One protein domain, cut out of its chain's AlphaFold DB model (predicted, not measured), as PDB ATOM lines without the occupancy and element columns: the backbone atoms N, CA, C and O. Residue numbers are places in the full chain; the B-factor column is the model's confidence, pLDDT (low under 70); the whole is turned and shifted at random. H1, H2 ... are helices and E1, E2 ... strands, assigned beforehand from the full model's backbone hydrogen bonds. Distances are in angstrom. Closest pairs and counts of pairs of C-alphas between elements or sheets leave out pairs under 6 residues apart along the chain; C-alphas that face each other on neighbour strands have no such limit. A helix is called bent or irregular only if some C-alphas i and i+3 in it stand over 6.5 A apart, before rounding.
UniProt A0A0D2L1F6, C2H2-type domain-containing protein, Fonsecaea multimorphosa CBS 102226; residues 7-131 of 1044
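Overview. This is residues 7 to 131 of the 1044 residues of the protein "C2H2-type domain-containing protein" of Fonsecaea multimorphosa CBS 102226 (UniProt A0A0D2L1F6). Two loose lobes make a rod: a small head, where helices H3 and H4 sit by the two-stranded sheet E1 - E2, and a far lobe of H1, H2 and H5 with loops. A thin neck joins them, made of residues 50 to 51 before E1 and residues 95 to 98 after E2. The printed part has 125 residues in the order H1 H2 E1 H3 H4 E2 H5; the sheet is antiparallel and the class mostly helix. The whole is loose, with a radius of gyration of the C-alphas of 20.2 A and spans of 63 by 26 by 25 A.

Arrangement. E1, residues 52 to 55, and E2, residues 92 to 94, are antiparallel neighbours at 124 degrees, with N 53 and O 93 at 2.8 A. The closest C-alphas of E1 and H3, residues 66 to 75, are those of Trp 54 and Phe 69, 6.4 A apart. H3 touches H4, residues 84 to 90, at a steep tilt of 58 degrees, opposite ways; the closest C-alphas, Cys 70 and Ile 84, are 6.0 A apart. H2, residues 37 to 49, is close but not clearly touching H5, residues 113 to 131; the closest C-alphas, Ile 41 and Tyr 117, are 6.6 A apart. H5 only just touches H1, residues 7 to 17, with 3 pairs of C-alphas within 8 A, by its residues 125 to 129 alone; the closest C-alphas are Leu 17 and Ala 128, 6.3 A. Every O i to N i+4 pair is within hydrogen-bond range in H1, H2 and H3, against 2 of 3 in H4 and 11 of 15 in H5.

Along the chain. H5 is 29.3 A long and irregular, C-alphas 114 and 117 being 7.3 A apart; H2 is 16.7 A and H1 15.4 A. C-alpha 7 is at (-67.381, 4.896, -0.217) and C-alpha 131 at (-53.277, 5.089, 14.019).

Size, cuts and confidence. The C-alphas farthest apart, Trp 9 and His 78, are 63.9 A apart. The printed part has no cut. The links H1 to H2 and E2 to H5 are long. The mean pLDDT of the printed part is 72.4, with 43 residues under 70, among them residues 93 to 102.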
ATOM      1  N   ALA A   7     -68.505   5.044   0.705       50.09
ATOM      2  CA  ALA A   7     -67.381   4.896  -0.217       50.09
ATOM      3  C   ALA A   7     -66.515   6.163  -0.265       50.09
ATOM      4  O   ALA A   7     -65.300   6.060  -0.132       50.09
ATOM      5  N   GLU A   8     -67.136   7.341  -0.369       54.94
ATOM      6  CA  GLU A   8     -66.440   8.633  -0.291       54.94
ATOM      7  C   GLU A   8     -65.732   8.810   1.054       54.94
ATOM      8  O   GLU A   8     -64.607   9.299   1.092       54.94
ATOM      9  N   TRP A   9     -66.348   8.342   2.146       64.75
ATOM     10  CA  TRP A   9     -65.732   8.377   3.474       64.75
ATOM     11  C   TRP A   9     -64.473   7.522   3.554       64.75
ATOM     12  O   TRP A   9     -63.446   7.983   4.037       64.75
ATOM     13  N   ILE A  10     -64.529   6.293   3.034       55.84
ATOM     14  CA  ILE A  10     -63.380   5.380   3.013       55.84
ATOM     15  C   ILE A  10     -62.257   5.941   2.129       55.84
ATOM     16  O   ILE A  10     -61.088   5.870   2.504       55.84
ATOM     17  N   THR A  11     -62.596   6.515   0.971       64.38
ATOM     18  CA  THR A  11     -61.609   7.142   0.082       64.38
ATOM     19  C   THR A  11     -60.955   8.357   0.734       64.38
ATOM     20  O   THR A  11     -59.739   8.493   0.652       64.38
ATOM     21  N   HIS A  12     -61.731   9.202   1.415       68.94
ATOM     22  CA  HIS A  12     -61.200  10.340   2.161       68.94
ATOM     23  C   HIS A  12     -60.304   9.893   3.327       68.94
ATOM     24  O   HIS A  12     -59.180  10.371   3.438       68.94
ATOM     25  N   LEU A  13     -60.747   8.914   4.126       72.50
ATOM     26  CA  LEU A  13     -59.990   8.379   5.260       72.50
ATOM     27  C   LEU A  13     -58.611   7.850   4.839       72.50
ATOM     28  O   LEU A  13     -57.611   8.151   5.481       72.50
ATOM     29  N   PHE A  14     -58.533   7.071   3.757       70.56
ATOM     30  CA  PHE A  14     -57.249   6.549   3.283       70.56
ATOM     31  C   PHE A  14     -56.407   7.579   2.526       70.56
ATOM     32  O   PHE A  14     -55.190   7.424   2.476       70.56
ATOM     33  N   ALA A  15     -57.007   8.634   1.970       70.88
ATOM     34  CA  ALA A  15     -56.229   9.750   1.446       70.88
ATOM     35  C   ALA A  15     -55.484  10.482   2.575       70.88
ATOM     36  O   ALA A  15     -54.317  10.816   2.398       70.88
ATOM     37  N   ASP A  16     -56.123  10.651   3.735       75.31
ATOM     38  CA  ASP A  16     -55.530  11.331   4.894       75.31
ATOM     39  C   ASP A  16     -54.525  10.446   5.650       75.31
ATOM     40  O   ASP A  16     -53.504  10.933   6.132       75.31
ATOM     41  N   LEU A  17     -54.793   9.139   5.753       73.12
ATOM     42  CA  LEU A  17     -53.897   8.189   6.426       73.12
ATOM     43  C   LEU A  17     -52.662   7.805   5.595       73.12
ATOM     44  O   LEU A  17     -51.738   7.214   6.151       73.12
ATOM     45  N   GLU A  18     -52.673   8.075   4.284       83.94
ATOM     46  CA  GLU A  18     -51.647   7.678   3.306       83.94
ATOM     47  C   GLU A  18     -51.077   6.261   3.540       83.94
ATOM     48  O   GLU A  18     -49.881   6.082   3.792       83.94
ATOM     49  N   PRO A  19     -51.923   5.218   3.479       78.88
ATOM     50  CA  PRO A  19     -51.639   3.927   4.089       78.88
ATOM     51  C   PRO A  19     -50.519   3.138   3.408       78.88
ATOM     52  O   PRO A  19     -50.041   2.161   3.980       78.88
ATOM     53  N   TYR A  20     -50.122   3.491   2.182       85.62
ATOM     54  CA  TYR A  20     -49.176   2.686   1.415       85.62
ATOM     55  C   TYR A  20     -47.753   3.224   1.538       85.62
ATOM     56  O   TYR A  20     -47.511   4.415   1.364       85.62
ATOM     57  N   VAL A  21     -46.797   2.325   1.771       83.06
ATOM     58  CA  VAL A  21     -45.360   2.619   1.867       83.06
ATOM     59  C   VAL A  21     -44.565   1.608   1.055       83.06
ATOM     60  O   VAL A  21     -45.007   0.475   0.850       83.06
ATOM     61  N   CYS A  22     -43.383   2.010   0.588       82.31
ATOM     62  CA  CYS A  22     -42.492   1.091  -0.110       82.31
ATOM     63  C   CYS A  22     -42.042  -0.049   0.824       82.31
ATOM     64  O   CYS A  22     -41.617   0.175   1.955       82.31
ATOM     65  N   THR A  23     -42.130  -1.277   0.330       76.19
ATOM     66  CA  THR A  23     -41.833  -2.539   1.013       76.19
ATOM     67  C   THR A  23     -40.428  -3.058   0.719       76.19
ATOM     68  O   THR A  23     -39.997  -4.050   1.306       76.19
ATOM     69  N   SER A  24     -39.679  -2.374  -0.150       72.81
ATOM     70  CA  SER A  24     -38.276  -2.677  -0.421       72.81
ATOM     71  C   SER A  24     -37.355  -2.017   0.606       72.81
ATOM     72  O   SER A  24     -37.236  -0.792   0.672       72.81
ATOM     73  N   ASN A  25     -36.626  -2.844   1.360       60.59
ATOM     74  CA  ASN A  25     -35.726  -2.413   2.440       60.59
ATOM     75  C   ASN A  25     -34.549  -1.529   1.979       60.59
ATOM     76  O   ASN A  25     -33.854  -0.960   2.816       60.59
ATOM     77  N   GLN A  26     -34.291  -1.434   0.671       62.34
ATOM     78  CA  GLN A  26     -33.177  -0.672   0.091       62.34
ATOM     79  C   GLN A  26     -33.647   0.518  -0.762       62.34
ATOM     80  O   GLN A  26     -32.852   1.124  -1.482       62.34
ATOM     81  N   CYS A  27     -34.935   0.874  -0.707       69.81
ATOM     82  CA  CYS A  27     -35.459   1.990  -1.484       69.81
ATOM     83  C   CYS A  27     -35.041   3.352  -0.914       69.81
ATOM     84  O   CYS A  27     -35.296   3.667   0.247       69.81
ATOM     85  N   VAL A  28     -34.503   4.221  -1.778       64.25
ATOM     86  CA  VAL A  28     -34.175   5.621  -1.443       64.25
ATOM     87  C   VAL A  28     -35.430   6.429  -1.071       64.25
ATOM     88  O   VAL A  28     -35.349   7.379  -0.301       64.25
ATOM     89  N   GLN A  29     -36.601   6.033  -1.581       63.03
ATOM     90  CA  GLN A  29     -37.905   6.619  -1.243       63.03
ATOM     91  C   GLN A  29     -38.666   5.812  -0.177       63.03
ATOM     92  O   GLN A  29     -39.863   6.016  -0.012       63.03
ATOM     93  N   GLY A  30     -37.993   4.919   0.560       62.03
ATOM     94  CA  GLY A  30     -38.599   4.074   1.597       62.03
ATOM     95  C   GLY A  30     -39.521   4.798   2.598       62.03
ATOM     96  O   GLY A  30     -40.596   4.276   2.878       62.03
ATOM     97  N   PRO A  31     -39.178   6.005   3.099       68.62
ATOM     98  CA  PRO A  31     -40.025   6.742   4.044       68.62
ATOM     99  C   PRO A  31     -41.262   7.408   3.424       68.62
ATOM    100  O   PRO A  31     -42.063   7.981   4.157       68.62
ATOM    101  N   LYS A  32     -41.389   7.422   2.092       70.12
ATOM    102  CA  LYS A  32     -42.492   8.095   1.406       70.12
ATOM    103  C   LYS A  32     -43.777   7.276   1.538       70.12
ATOM    104  O   LYS A  32     -43.818   6.111   1.137       70.12
ATOM    105  N   THR A  33     -44.818   7.926   2.038       79.50
ATOM    106  CA  THR A  33     -46.198   7.440   2.078       79.50
ATOM    107  C   THR A  33     -46.942   7.820   0.794       79.50
ATOM    108  O   THR A  33     -46.565   8.753   0.077       79.50
ATOM    109  N   TYR A  34     -47.971   7.051   0.449       76.62
ATOM    110  CA  TYR A  34     -48.797   7.270  -0.735       76.62
ATOM    111  C   TYR A  34     -50.278   7.243  -0.346       76.62
ATOM    112  O   TYR A  34     -50.740   6.321   0.323       76.62
ATOM    113  N   ALA A  35     -51.035   8.227  -0.838       72.75
ATOM    114  CA  ALA A  35     -52.479   8.348  -0.618       72.75
ATOM    115  C   ALA A  35     -53.321   7.342  -1.430       72.75
ATOM    116  O   ALA A  35     -54.446   7.019  -1.053       72.75
ATOM    117  N   THR A  36     -52.807   6.827  -2.556       77.69
ATOM    118  CA  THR A  36     -53.547   5.921  -3.454       77.69
ATOM    119  C   THR A  36     -52.760   4.655  -3.782       77.69
ATOM    120  O   THR A  36     -51.531   4.672  -3.897       77.69
ATOM    121  N   GLN A  37     -53.486   3.544  -3.959       76.00
ATOM    122  CA  GLN A  37     -52.896   2.230  -4.228       76.00
ATOM    123  C   GLN A  37     -52.146   2.215  -5.568       76.00
ATOM    124  O   GLN A  37     -51.049   1.670  -5.645       76.00
ATOM    125  N   ASP A  38     -52.693   2.865  -6.599       72.38
ATOM    126  CA  ASP A  38     -52.109   2.875  -7.946       72.38
ATOM    127  C   ASP A  38     -50.747   3.583  -7.991       72.38
ATOM    128  O   ASP A  38     -49.806   3.093  -8.622       72.38
ATOM    129  N   ALA A  39     -50.606   4.704  -7.274       72.56
ATOM    130  CA  ALA A  39     -49.341   5.434  -7.193       72.56
ATOM    131  C   ALA A  39     -48.245   4.615  -6.486       72.56
ATOM    132  O   ALA A  39     -47.084   4.641  -6.902       72.56
ATOM    133  N   TRP A  40     -48.615   3.860  -5.447       85.94
ATOM    134  CA  TRP A  40     -47.703   2.969  -4.729       85.94
ATOM    135  C   TRP A  40     -47.294   1.743  -5.559       85.94
ATOM    136  O   TRP A  40     -46.104   1.438  -5.650       85.94
ATOM    137  N   ILE A  41     -48.245   1.081  -6.228       74.88
ATOM    138  CA  ILE A  41     -47.971  -0.080  -7.096       74.88
ATOM    139  C   ILE A  41     -46.987   0.288  -8.206       74.88
ATOM    140  O   ILE A  41     -46.044  -0.457  -8.481       74.88
ATOM    141  N   HIS A  42     -47.176   1.458  -8.818       71.69
ATOM    142  CA  HIS A  42     -46.268   1.948  -9.846       71.69
ATOM    143  C   HIS A  42     -44.844   2.140  -9.300       71.69
ATOM    144  O   HIS A  42     -43.865   1.826  -9.974       71.69
ATOM    145  N   HIS A  43     -44.693   2.639  -8.075       77.25
ATOM    146  CA  HIS A  43     -43.375   2.764  -7.462       77.25
ATOM    147  C   HIS A  43     -42.705   1.396  -7.233       77.25
ATOM    148  O   HIS A  43     -41.566   1.204  -7.660       77.25
ATOM    149  N   GLU A  44     -43.410   0.443  -6.617       74.62
ATOM    150  CA  GLU A  44     -42.900  -0.909  -6.332       74.62
ATOM    151  C   GLU A  44     -42.433  -1.645  -7.593       74.62
ATOM    152  O   GLU A  44     -41.298  -2.121  -7.664       74.62
ATOM    153  N   LEU A  45     -43.294  -1.708  -8.610       66.00
ATOM    154  CA  LEU A  45     -43.038  -2.474  -9.827       66.00
ATOM    155  C   LEU A  45     -41.811  -1.965 -10.583       66.00
ATOM    156  O   LEU A  45     -40.900  -2.737 -10.885       66.00
ATOM    157  N   TYR A  46     -41.769  -0.662 -10.861       60.34
ATOM    158  CA  TYR A  46     -40.755  -0.087 -11.745       60.34
ATOM    159  C   TYR A  46     -39.420   0.203 -11.058       60.34
ATOM    160  O   TYR A  46     -38.419   0.379 -11.748       60.34
ATOM    161  N   THR A  47     -39.389   0.241  -9.723       64.44
ATOM    162  CA  THR A  47     -38.164   0.546  -8.969       64.44
ATOM    163  C   THR A  47     -37.479  -0.715  -8.432       64.44
ATOM    164  O   THR A  47     -36.261  -0.702  -8.264       64.44
ATOM    165  N   HIS A  48     -38.223  -1.797  -8.152       66.44
ATOM    166  CA  HIS A  48     -37.684  -2.946  -7.407       66.44
ATOM    167  C   HIS A  48     -37.842  -4.313  -8.070       66.44
ATOM    168  O   HIS A  48     -36.999  -5.174  -7.834       66.44
ATOM    169  N   TYR A  49     -38.885  -4.538  -8.875       63.38
ATOM    170  CA  TYR A  49     -39.205  -5.891  -9.351       63.38
ATOM    171  C   TYR A  49     -38.895  -6.138 -10.827       63.38
ATOM    172  O   TYR A  49     -38.683  -7.286 -11.212       63.38
ATOM    173  N   ILE A  50     -38.836  -5.097 -11.658       61.62
ATOM    174  CA  ILE A  50     -38.472  -5.255 -13.067       61.62
ATOM    175  C   ILE A  50     -36.945  -5.358 -13.200       61.62
ATOM    176  O   ILE A  50     -36.231  -4.360 -13.084       61.62
ATOM    177  N   GLN A  51     -36.450  -6.576 -13.449       64.38
ATOM    178  CA  GLN A  51     -35.050  -6.836 -13.789       64.38
ATOM    179  C   GLN A  51     -34.832  -6.604 -15.288       64.38
ATOM    180  O   GLN A  51     -35.584  -7.110 -16.119       64.38
ATOM    181  N   TYR A  52     -33.804  -5.834 -15.632       69.88
ATOM    182  CA  TYR A  52     -33.437  -5.576 -17.021       69.88
ATOM    183  C   TYR A  52     -32.422  -6.624 -17.498       69.88
ATOM    184  O   TYR A  52     -31.457  -6.912 -16.791       69.88
ATOM    185  N   VAL A  53     -32.659  -7.191 -18.682       78.62
ATOM    186  CA  VAL A  53     -31.821  -8.192 -19.364       78.62
ATOM    187  C   VAL A  53     -31.439  -7.694 -20.752       78.62
ATOM    188  O   VAL A  53     -32.176  -6.926 -21.371       78.62
ATOM    189  N   TRP A  54     -30.310  -8.167 -21.265       85.56
ATOM    190  CA  TRP A  54     -29.933  -8.006 -22.663       85.56
ATOM    191  C   TRP A  54     -30.524  -9.148 -23.479       85.56
ATOM    192  O   TRP A  54     -30.314 -10.312 -23.159       85.56
ATOM    193  N   SER A  55     -31.271  -8.836 -24.528       82.75
ATOM    194  CA  SER A  55     -31.976  -9.821 -25.349       82.75
ATOM    195  C   SER A  55     -31.539  -9.713 -26.798       82.75
ATOM    196  O   SER A  55     -31.626  -8.640 -27.391       82.75
ATOM    197  N   CYS A  56     -31.126 -10.821 -27.413       79.81
ATOM    198  CA  CYS A  56     -30.814 -10.817 -28.843       79.81
ATOM    199  C   CYS A  56     -32.119 -10.874 -29.627       79.81
ATOM    200  O   CYS A  56     -32.793 -11.900 -29.605       79.81
ATOM    201  N   GLU A  57     -32.470  -9.825 -30.368       72.06
ATOM    202  CA  GLU A  57     -33.691  -9.845 -31.188       72.06
ATOM    203  C   GLU A  57     -33.660 -10.918 -32.287       72.06
ATOM    204  O   GLU A  57     -34.704 -11.410 -32.709       72.06
ATOM    205  N   THR A  58     -32.468 -11.334 -32.723       75.62
ATOM    206  CA  THR A  58     -32.324 -12.347 -33.777       75.62
ATOM    207  C   THR A  58     -32.487 -13.768 -33.238       75.62
ATOM    208  O   THR A  58     -33.110 -14.604 -33.889       75.62
ATOM    209  N   CYS A  59     -31.928 -14.053 -32.056       75.88
ATOM    210  CA  CYS A  59     -31.935 -15.396 -31.463       75.88
ATOM    211  C   CYS A  59     -33.034 -15.591 -30.407       75.88
ATOM    212  O   CYS A  59     -33.348 -16.724 -30.063       75.88
ATOM    213  N   SER A  60     -33.637 -14.502 -29.920       71.38
ATOM    214  CA  SER A  60     -34.626 -14.481 -28.828       71.38
ATOM    215  C   SER A  60     -34.139 -15.118 -27.516       71.38
ATOM    216  O   SER A  60     -34.945 -15.597 -26.722       71.38
ATOM    217  N   GLU A  61     -32.828 -15.118 -27.282       77.62
ATOM    218  CA  GLU A  61     -32.215 -15.530 -26.015       77.62
ATOM    219  C   GLU A  61     -31.943 -14.296 -25.131       77.62
ATOM    220  O   GLU A  61     -31.731 -13.194 -25.649       77.62
ATOM    221  N   GLU A  62     -31.993 -14.470 -23.805       82.25
ATOM    222  CA  GLU A  62     -31.818 -13.403 -22.806       82.25
ATOM    223  C   GLU A  62     -30.564 -13.645 -21.951       82.25
ATOM    224  O   GLU A  62     -30.294 -14.764 -21.513       82.25
ATOM    225  N   TRP A  63     -29.827 -12.572 -21.663       82.31
ATOM    226  CA  TRP A  63     -28.624 -12.558 -20.839       82.31
ATOM    227  C   TRP A  63     -28.745 -11.510 -19.736       82.31
ATOM    228  O   TRP A  63     -29.175 -10.379 -19.954       82.31
ATOM    229  N   LEU A  64     -28.326 -11.886 -18.532       71.44
ATOM    230  CA  LEU A  64     -28.319 -11.006 -17.359       71.44
ATOM    231  C   LEU A  64     -27.051 -10.146 -17.269       71.44
ATOM    232  O   LEU A  64     -27.005  -9.213 -16.473       71.44
ATOM    233  N   ASP A  65     -26.033 -10.475 -18.067       79.00
ATOM    234  CA  ASP A  65     -24.744  -9.795 -18.107       79.00
ATOM    235  C   ASP A  65     -24.470  -9.235 -19.507       79.00
ATOM    236  O   ASP A  65     -24.574  -9.941 -20.514       79.00
ATOM    237  N   GLU A  66     -24.099  -7.956 -19.550       78.69
ATOM    238  CA  GLU A  66     -23.813  -7.229 -20.784       78.69
ATOM    239  C   GLU A  66     -22.621  -7.822 -21.541       78.69
ATOM    240  O   GLU A  66     -22.639  -7.900 -22.770       78.69
ATOM    241  N   GLY A  67     -21.584  -8.259 -20.820       83.12
ATOM    242  CA  GLY A  67     -20.367  -8.813 -21.410       83.12
ATOM    243  C   GLY A  67     -20.640 -10.118 -22.153       83.12
ATOM    244  O   GLY A  67     -20.245 -10.263 -23.310       83.12
ATOM    245  N   ALA A  68     -21.395 -11.023 -21.529       84.25
ATOM    246  CA  ALA A  68     -21.828 -12.275 -22.147       84.25
ATOM    247  C   ALA A  68     -22.702 -12.042 -23.394       84.25
ATOM    248  O   ALA A  68     -22.547 -12.732 -24.405       84.25
ATOM    249  N   PHE A  69     -23.585 -11.037 -23.359       89.12
ATOM    250  CA  PHE A  69     -24.369 -10.645 -24.529       89.12
ATOM    251  C   PHE A  69     -23.494 -10.090 -25.660       89.12
ATOM    252  O   PHE A  69     -23.660 -10.444 -26.829       89.12
ATOM    253  N   CYS A  70     -22.522  -9.247 -25.318       85.44
ATOM    254  CA  CYS A  70     -21.567  -8.694 -26.269       85.44
ATOM    255  C   CYS A  70     -20.729  -9.797 -26.941       85.44
ATOM    256  O   CYS A  70     -20.554  -9.768 -28.161       85.44
ATOM    257  N   GLU A  71     -20.277 -10.806 -26.188       86.62
ATOM    258  CA  GLU A  71     -19.603 -11.990 -26.743       86.62
ATOM    259  C   GLU A  71     -20.521 -12.810 -27.655       86.62
ATOM    260  O   GLU A  71     -20.075 -13.292 -28.701       86.62
ATOM    261  N   HIS A  72     -21.806 -12.947 -27.316       87.19
ATOM    262  CA  HIS A  72     -22.788 -13.586 -28.194       87.19
ATOM    263  C   HIS A  72     -22.910 -12.838 -29.532       87.19
ATOM    264  O   HIS A  72     -22.807 -13.455 -30.598       87.19
ATOM    265  N   LEU A  73     -23.045 -11.508 -29.501       84.00
ATOM    266  CA  LEU A  73     -23.114 -10.694 -30.715       84.00
ATOM    267  C   LEU A  73     -21.822 -10.777 -31.552       84.00
ATOM    268  O   LEU A  73     -21.889 -10.844 -32.782       84.00
ATOM    269  N   ALA A  74     -20.653 -10.830 -30.909       86.19
ATOM    270  CA  ALA A  74     -19.365 -10.981 -31.592       86.19
ATOM    271  C   ALA A  74     -19.195 -12.369 -32.231       86.19
ATOM    272  O   ALA A  74     -18.767 -12.494 -33.377       86.19
ATOM    273  N   SER A  75     -19.519 -13.432 -31.496       85.31
ATOM    274  CA  SER A  75     -19.230 -14.813 -31.905       85.31
ATOM    275  C   SER A  75     -20.284 -15.398 -32.842       85.31
ATOM    276  O   SER A  75     -19.931 -16.072 -33.806       85.31
ATOM    277  N   THR A  76     -21.565 -15.130 -32.575       84.81
ATOM    278  CA  THR A  76     -22.702 -15.766 -33.261       84.81
ATOM    279  C   THR A  76     -23.212 -14.909 -34.415       84.81
ATOM    280  O   THR A  76     -23.560 -15.432 -35.471       84.81
ATOM    281  N   HIS A  77     -23.206 -13.585 -34.243       82.56
ATOM    282  CA  HIS A  77     -23.614 -12.636 -35.282       82.56
ATOM    283  C   HIS A  77     -22.432 -11.971 -36.002       82.56
ATOM    284  O   HIS A  77     -22.654 -11.145 -36.886       82.56
ATOM    285  N   HIS A  78     -21.189 -12.351 -35.665       82.50
ATOM    286  CA  HIS A  78     -19.950 -11.837 -36.270       82.50
ATOM    287  C   HIS A  78     -19.882 -10.302 -36.321       82.50
ATOM    288  O   HIS A  78     -19.349  -9.719 -37.268       82.50
ATOM    289  N   MET A  79     -20.459  -9.636 -35.316       78.56
ATOM    290  CA  MET A  79     -20.576  -8.184 -35.300       78.56
ATOM    291  C   MET A  79     -19.247  -7.527 -34.900       78.56
ATOM    292  O   MET A  79     -18.566  -7.990 -33.991       78.56
ATOM    293  N   SER A  80     -18.874  -6.442 -35.587       77.44
ATOM    294  CA  SER A  80     -17.617  -5.718 -35.337       77.44
ATOM    295  C   SER A  80     -17.577  -5.094 -33.935       77.44
ATOM    296  O   SER A  80     -18.557  -4.468 -33.518       77.44
ATOM    297  N   GLU A  81     -16.428  -5.199 -33.249       71.25
ATOM    298  CA  GLU A  81     -16.208  -4.720 -31.871       71.25
ATOM    299  C   GLU A  81     -16.582  -3.241 -31.654       71.25
ATOM    300  O   GLU A  81     -17.025  -2.881 -30.566       71.25
ATOM    301  N   GLU A  82     -16.501  -2.387 -32.682       70.81
ATOM    302  CA  GLU A  82     -16.871  -0.963 -32.580       70.81
ATOM    303  C   GLU A  82     -18.386  -0.727 -32.401       70.81
ATOM    304  O   GLU A  82     -18.798   0.257 -31.784       70.81
ATOM    305  N   HIS A  83     -19.236  -1.623 -32.915       71.75
ATOM    306  CA  HIS A  83     -20.699  -1.464 -32.893       71.75
ATOM    307  C   HIS A  83     -21.369  -2.164 -31.706       71.75
ATOM    308  O   HIS A  83     -22.468  -1.771 -31.302       71.75
ATOM    309  N   ILE A  84     -20.692  -3.156 -31.118       78.19
ATOM    310  CA  ILE A  84     -21.187  -3.957 -29.990       78.19
ATOM    311  C   ILE A  84     -21.681  -3.093 -28.818       78.19
ATOM    312  O   ILE A  84     -22.817  -3.304 -28.395       78.19
ATOM    313  N   PRO A  85     -20.959  -2.054 -28.350       72.88
ATOM    314  CA  PRO A  85     -21.419  -1.252 -27.214       72.88
ATOM    315  C   PRO A  85     -22.715  -0.474 -27.482       72.88
ATOM    316  O   PRO A  85     -23.476  -0.191 -26.559       72.88
ATOM    317  N   THR A  86     -22.970  -0.092 -28.739       67.88
ATOM    318  CA  THR A  86     -24.173   0.675 -29.104       67.88
ATOM    319  C   THR A  86     -25.383  -0.244 -29.217       67.88
ATOM    320  O   THR A  86     -26.446   0.081 -28.699       67.88
ATOM    321  N   VAL A  87     -25.210  -1.408 -29.846       72.75
ATOM    322  CA  VAL A  87     -26.276  -2.411 -29.988       72.75
ATOM    323  C   VAL A  87     -26.622  -3.027 -28.636       72.75
ATOM    324  O   VAL A  87     -27.800  -3.157 -28.319       72.75
ATOM    325  N   SER A  88     -25.616  -3.308 -27.807       76.06
ATOM    326  CA  SER A  88     -25.799  -3.799 -26.443       76.06
ATOM    327  C   SER A  88     -26.770  -2.933 -25.637       76.06
ATOM    328  O   SER A  88     -27.784  -3.421 -25.146       76.06
ATOM    329  N   LYS A  89     -26.548  -1.614 -25.614       76.25
ATOM    330  CA  LYS A  89     -27.416  -0.661 -24.901       76.25
ATOM    331  C   LYS A  89     -28.844  -0.585 -25.442       76.25
ATOM    332  O   LYS A  89     -29.742  -0.205 -24.701       76.25
ATOM    333  N   LEU A  90     -29.048  -0.897 -26.723       69.38
ATOM    334  CA  LEU A  90     -30.370  -0.905 -27.359       69.38
ATOM    335  C   LEU A  90     -31.128  -2.213 -27.119       69.38
ATOM    336  O   LEU A  90     -32.348  -2.225 -27.214       69.38
ATOM    337  N   CYS A  91     -30.415  -3.288 -26.786       73.88
ATOM    338  CA  CYS A  91     -30.986  -4.614 -26.565       73.88
ATOM    339  C   CYS A  91     -31.327  -4.883 -25.092       73.88
ATOM    340  O   CYS A  91     -31.673  -6.011 -24.743       73.88
ATOM    341  N   VAL A  92     -31.239  -3.867 -24.227       78.44
ATOM    342  CA  VAL A  92     -31.677  -3.953 -22.830       78.44
ATOM    343  C   VAL A  92     -33.187  -3.777 -22.761       78.44
ATOM    344  O   VAL A  92     -33.710  -2.705 -23.068       78.44
ATOM    345  N   LYS A  93     -33.889  -4.804 -22.295       69.50
ATOM    346  CA  LYS A  93     -35.332  -4.763 -22.047       69.50
ATOM    347  C   LYS A  93     -35.651  -5.282 -20.639       69.50
ATOM    348  O   LYS A  93     -34.845  -6.012 -20.063       69.50
ATOM    349  N   PRO A  94     -36.807  -4.922 -20.057       62.66
ATOM    350  CA  PRO A  94     -37.385  -5.678 -18.947       62.66
ATOM    351  C   PRO A  94     -37.426  -7.167 -19.307       62.66
ATOM    352  O   PRO A  94     -37.864  -7.496 -20.408       62.66
ATOM    353  N   SER A  95     -36.968  -8.061 -18.428       64.19
ATOM    354  CA  SER A  95     -37.145  -9.494 -18.680       64.19
ATOM    355  C   SER A  95     -38.632  -9.827 -18.686       64.19
ATOM    356  O   SER A  95     -39.380  -9.393 -17.807       64.19
ATOM    357  N   ASP A  96     -39.048 -10.638 -19.657       56.28
ATOM    358  CA  ASP A  96     -40.426 -11.129 -19.755       56.28
ATOM    359  C   ASP A  96     -40.712 -12.237 -18.717       56.28
ATOM    360  O   ASP A  96     -41.845 -12.706 -18.573       56.28
ATOM    361  N   THR A  97     -39.694 -12.659 -17.956       52.88
ATOM    362  CA  THR A  97     -39.839 -13.640 -16.878       52.88
ATOM    363  C   THR A  97     -40.398 -12.994 -15.610       52.88
ATOM    364  O   THR A  97     -39.692 -12.538 -14.715       52.88
ATOM    365  N   VAL A  98     -41.724 -12.969 -15.514       51.56
ATOM    366  CA  VAL A  98     -42.426 -12.544 -14.298       51.56
ATOM    367  C   VAL A  98     -42.311 -13.644 -13.229       51.56
ATOM    368  O   VAL A  98     -42.537 -14.818 -13.545       51.56
ATOM    369  N   PRO A  99     -42.024 -13.323 -11.952       53.47
ATOM    370  CA  PRO A  99     -42.128 -14.296 -10.872       53.47
ATOM    371  C   PRO A  99     -43.558 -14.847 -10.816       53.47
ATOM    372  O   PRO A  99     -44.521 -14.113 -10.600       53.47
ATOM    373  N   SER A 100     -43.713 -16.152 -11.024       50.59
ATOM    374  CA  SER A 100     -45.029 -16.795 -11.118       50.59
ATOM    375  C   SER A 100     -45.778 -16.845  -9.781       50.59
ATOM    376  O   SER A 100     -47.005 -16.971  -9.766       50.59
ATOM    377  N   GLN A 101     -45.066 -16.704  -8.658       58.25
ATOM    378  CA  GLN A 101     -45.632 -16.613  -7.313       58.25
ATOM    379  C   GLN A 101     -44.861 -15.594  -6.471       58.25
ATOM    380  O   GLN A 101     -43.638 -15.660  -6.365       58.25
ATOM    381  N   MET A 102     -45.598 -14.672  -5.856       67.00
ATOM    382  CA  MET A 102     -45.080 -13.637  -4.962       67.00
ATOM    383  C   MET A 102     -45.624 -13.880  -3.558       67.00
ATOM    384  O   MET A 102     -46.836 -13.989  -3.374       67.00
ATOM    385  N   GLN A 103     -44.759 -13.949  -2.553       74.12
ATOM    386  CA  GLN A 103     -45.184 -14.162  -1.172       74.12
ATOM    387  C   GLN A 103     -45.332 -12.822  -0.446       74.12
ATOM    388  O   GLN A 103     -44.388 -12.042  -0.378       74.12
ATOM    389  N   CYS A 104     -46.514 -12.552   0.110       73.31
ATOM    390  CA  CYS A 104     -46.780 -11.328   0.871       73.31
ATOM    391  C   CYS A 104     -45.847 -11.217   2.091       73.31
ATOM    392  O   CYS A 104     -45.888 -12.111   2.934       73.31
ATOM    393  N   PRO A 105     -45.062 -10.141   2.275       66.12
ATOM    394  CA  PRO A 105     -44.117 -10.037   3.391       66.12
ATOM    395  C   PRO A 105     -44.794  -9.909   4.764       66.12
ATOM    396  O   PRO A 105     -44.193 -10.258   5.776       66.12
ATOM    397  N   LEU A 106     -46.047  -9.439   4.816       70.56
ATOM    398  CA  LEU A 106     -46.760  -9.196   6.075       70.56
ATOM    399  C   LEU A 106     -47.447 -10.449   6.619       70.56
ATOM    400  O   LEU A 106     -47.425 -10.696   7.823       70.56
ATOM    401  N   CYS A 107     -48.047 -11.263   5.747       75.88
ATOM    402  CA  CYS A 107     -48.762 -12.463   6.179       75.88
ATOM    403  C   CYS A 107     -48.148 -13.766   5.666       75.88
ATOM    404  O   CYS A 107     -48.515 -14.829   6.165       75.88
ATOM    405  N   LEU A 108     -47.202 -13.714   4.725       68.75
ATOM    406  CA  LEU A 108     -46.553 -14.851   4.058       68.75
ATOM    407  C   LEU A 108     -47.503 -15.693   3.192       68.75
ATOM    408  O   LEU A 108     -47.362 -16.909   3.106       68.75
ATOM    409  N   PHE A 109     -48.549 -15.085   2.623       72.12
ATOM    410  CA  PHE A 109     -49.455 -15.759   1.689       72.12
ATOM    411  C   PHE A 109     -48.904 -15.701   0.262       72.12
ATOM    412  O   PHE A 109     -48.565 -14.622  -0.228       72.12
ATOM    413  N   ASP A 110     -48.839 -16.860  -0.392       67.19
ATOM    414  CA  ASP A 110     -48.390 -16.971  -1.777       67.19
ATOM    415  C   ASP A 110     -49.500 -16.485  -2.710       67.19
ATOM    416  O   ASP A 110     -50.582 -17.067  -2.804       67.19
ATOM    417  N   CYS A 111     -49.230 -15.375  -3.381       67.75
ATOM    418  CA  CYS A 111     -50.115 -14.715  -4.317       67.75
ATOM    419  C   CYS A 111     -49.645 -14.967  -5.748       67.75
ATOM    420  O   CYS A 111     -48.447 -15.040  -6.025       67.75
ATOM    421  N   SER A 112     -50.594 -14.992  -6.683       70.19
ATOM    422  CA  SER A 112     -50.249 -14.712  -8.077       70.19
ATOM    423  C   SER A 112     -49.728 -13.277  -8.195       70.19
ATOM    424  O   SER A 112     -50.128 -12.412  -7.408       70.19
ATOM    425  N   PHE A 113     -48.876 -13.012  -9.183       62.78
ATOM    426  CA  PHE A 113     -48.370 -11.667  -9.459       62.78
ATOM    427  C   PHE A 113     -49.506 -10.631  -9.588       62.78
ATOM    428  O   PHE A 113     -49.460  -9.578  -8.956       62.78
ATOM    429  N   GLU A 114     -50.585 -10.977 -10.297       59.81
ATOM    430  CA  GLU A 114     -51.756 -10.109 -10.506       59.81
ATOM    431  C   GLU A 114     -52.516  -9.782  -9.209       59.81
ATOM    432  O   GLU A 114     -53.100  -8.707  -9.070       59.81
ATOM    433  N   SER A 115     -52.509 -10.693  -8.231       70.62
ATOM    434  CA  SER A 115     -53.225 -10.516  -6.961       70.62
ATOM    435  C   SER A 115     -52.348  -9.973  -5.829       70.62
ATOM    436  O   SER A 115     -52.880  -9.590  -4.786       70.62
ATOM    437  N   TYR A 116     -51.025  -9.964  -6.005       75.12
ATOM    438  CA  TYR A 116     -50.053  -9.677  -4.950       75.12
ATOM    439  C   TYR A 116     -50.216  -8.275  -4.362       75.12
ATOM    440  O   TYR A 116     -50.427  -8.128  -3.158       75.12
ATOM    441  N   TYR A 117     -50.198  -7.243  -5.205       76.25
ATOM    442  CA  TYR A 117     -50.258  -5.857  -4.737       76.25
ATOM    443  C   TYR A 117     -51.606  -5.474  -4.138       76.25
ATOM    444  O   TYR A 117     -51.674  -4.668  -3.211       76.25
ATOM    445  N   LYS A 118     -52.683  -6.095  -4.625       76.38
ATOM    446  CA  LYS A 118     -54.001  -5.936  -4.019       76.38
ATOM    447  C   LYS A 118     -54.006  -6.488  -2.596       76.38
ATOM    448  O   LYS A 118     -54.390  -5.790  -1.666       76.38
ATOM    449  N   HIS A 119     -53.512  -7.713  -2.433       79.12
ATOM    450  CA  HIS A 119     -53.449  -8.389  -1.144       79.12
ATOM    451  C   HIS A 119     -52.527  -7.676  -0.141       79.12
ATOM    452  O   HIS A 119     -52.876  -7.518   1.027       79.12
ATOM    453  N   LEU A 120     -51.358  -7.219  -0.587       77.94
ATOM    454  CA  LEU A 120     -50.424  -6.473   0.253       77.94
ATOM    455  C   LEU A 120     -50.966  -5.081   0.615       77.94
ATOM    456  O   LEU A 120     -50.846  -4.662   1.765       77.94
ATOM    457  N   GLY A 121     -51.624  -4.401  -0.328       78.31
ATOM    458  CA  GLY A 121     -52.283  -3.118  -0.080       78.31
ATOM    459  C   GLY A 121     -53.376  -3.205   0.988       78.31
ATOM    460  O   GLY A 121     -53.456  -2.320   1.837       78.31
ATOM    461  N   ASP A 122     -54.149  -4.296   1.018       77.88
ATOM    462  CA  ASP A 122     -55.163  -4.527   2.056       77.88
ATOM    463  C   ASP A 122     -54.534  -4.607   3.465       77.88
ATOM    464  O   ASP A 122     -55.098  -4.103   4.436       77.88
ATOM    465  N   HIS A 123     -53.345  -5.203   3.597       73.25
ATOM    466  CA  HIS A 123     -52.634  -5.248   4.878       73.25
ATOM    467  C   HIS A 123     -52.087  -3.883   5.305       73.25
ATOM    468  O   HIS A 123     -52.156  -3.538   6.483       73.25
ATOM    469  N   LEU A 124     -51.565  -3.099   4.362       79.38
ATOM    470  CA  LEU A 124     -51.063  -1.752   4.639       79.38
ATOM    471  C   LEU A 124     -52.192  -0.814   5.092       79.38
ATOM    472  O   LEU A 124     -52.044  -0.103   6.082       79.38
ATOM    473  N   GLN A 125     -53.365  -0.908   4.462       81.88
ATOM    474  CA  GLN A 125     -54.577  -0.219   4.918       81.88
ATOM    475  C   GLN A 125     -54.974  -0.617   6.345       81.88
ATOM    476  O   GLN A 125     -55.281   0.250   7.160       81.88
ATOM    477  N   GLN A 126     -54.951  -1.913   6.671       73.25
ATOM    478  CA  GLN A 126     -55.267  -2.387   8.024       73.25
ATOM    479  C   GLN A 126     -54.297  -1.838   9.072       73.25
ATOM    480  O   GLN A 126     -54.733  -1.450  10.152       73.25
ATOM    481  N   LEU A 127     -53.000  -1.784   8.756       69.00
ATOM    482  CA  LEU A 127     -51.991  -1.209   9.642       69.00
ATOM    483  C   LEU A 127     -52.205   0.294   9.829       69.00
ATOM    484  O   LEU A 127     -52.184   0.768  10.961       69.00
ATOM    485  N   ALA A 128     -52.472   1.032   8.753       72.38
ATOM    486  CA  ALA A 128     -52.718   2.468   8.824       72.38
ATOM    487  C   ALA A 128     -53.942   2.811   9.683       72.38
ATOM    488  O   ALA A 128     -53.896   3.761  10.450       72.38
ATOM    489  N   LEU A 129     -55.004   2.001   9.645       66.31
ATOM    490  CA  LEU A 129     -56.188   2.215  10.486       66.31
ATOM    491  C   LEU A 129     -55.911   2.091  11.993       66.31
ATOM    492  O   LEU A 129     -56.704   2.582  12.791       66.31
ATOM    493  N   THR A 130     -54.796   1.475  12.403       64.06
ATOM    494  CA  THR A 130     -54.419   1.403  13.826       64.06
ATOM    495  C   THR A 130     -53.953   2.741  14.407       64.06
ATOM    496  O   THR A 130     -53.869   2.861  15.626       64.06
ATOM    497  N   SER A 131     -53.671   3.747  13.569       63.03
ATOM    498  CA  SER A 131     -53.277   5.089  14.019       63.03
ATOM    499  C   SER A 131     -54.462   5.986  14.406       63.03
ATOM    500  O   SER A 131     -54.250   7.089  14.906       63.03
TER     501      SER A 131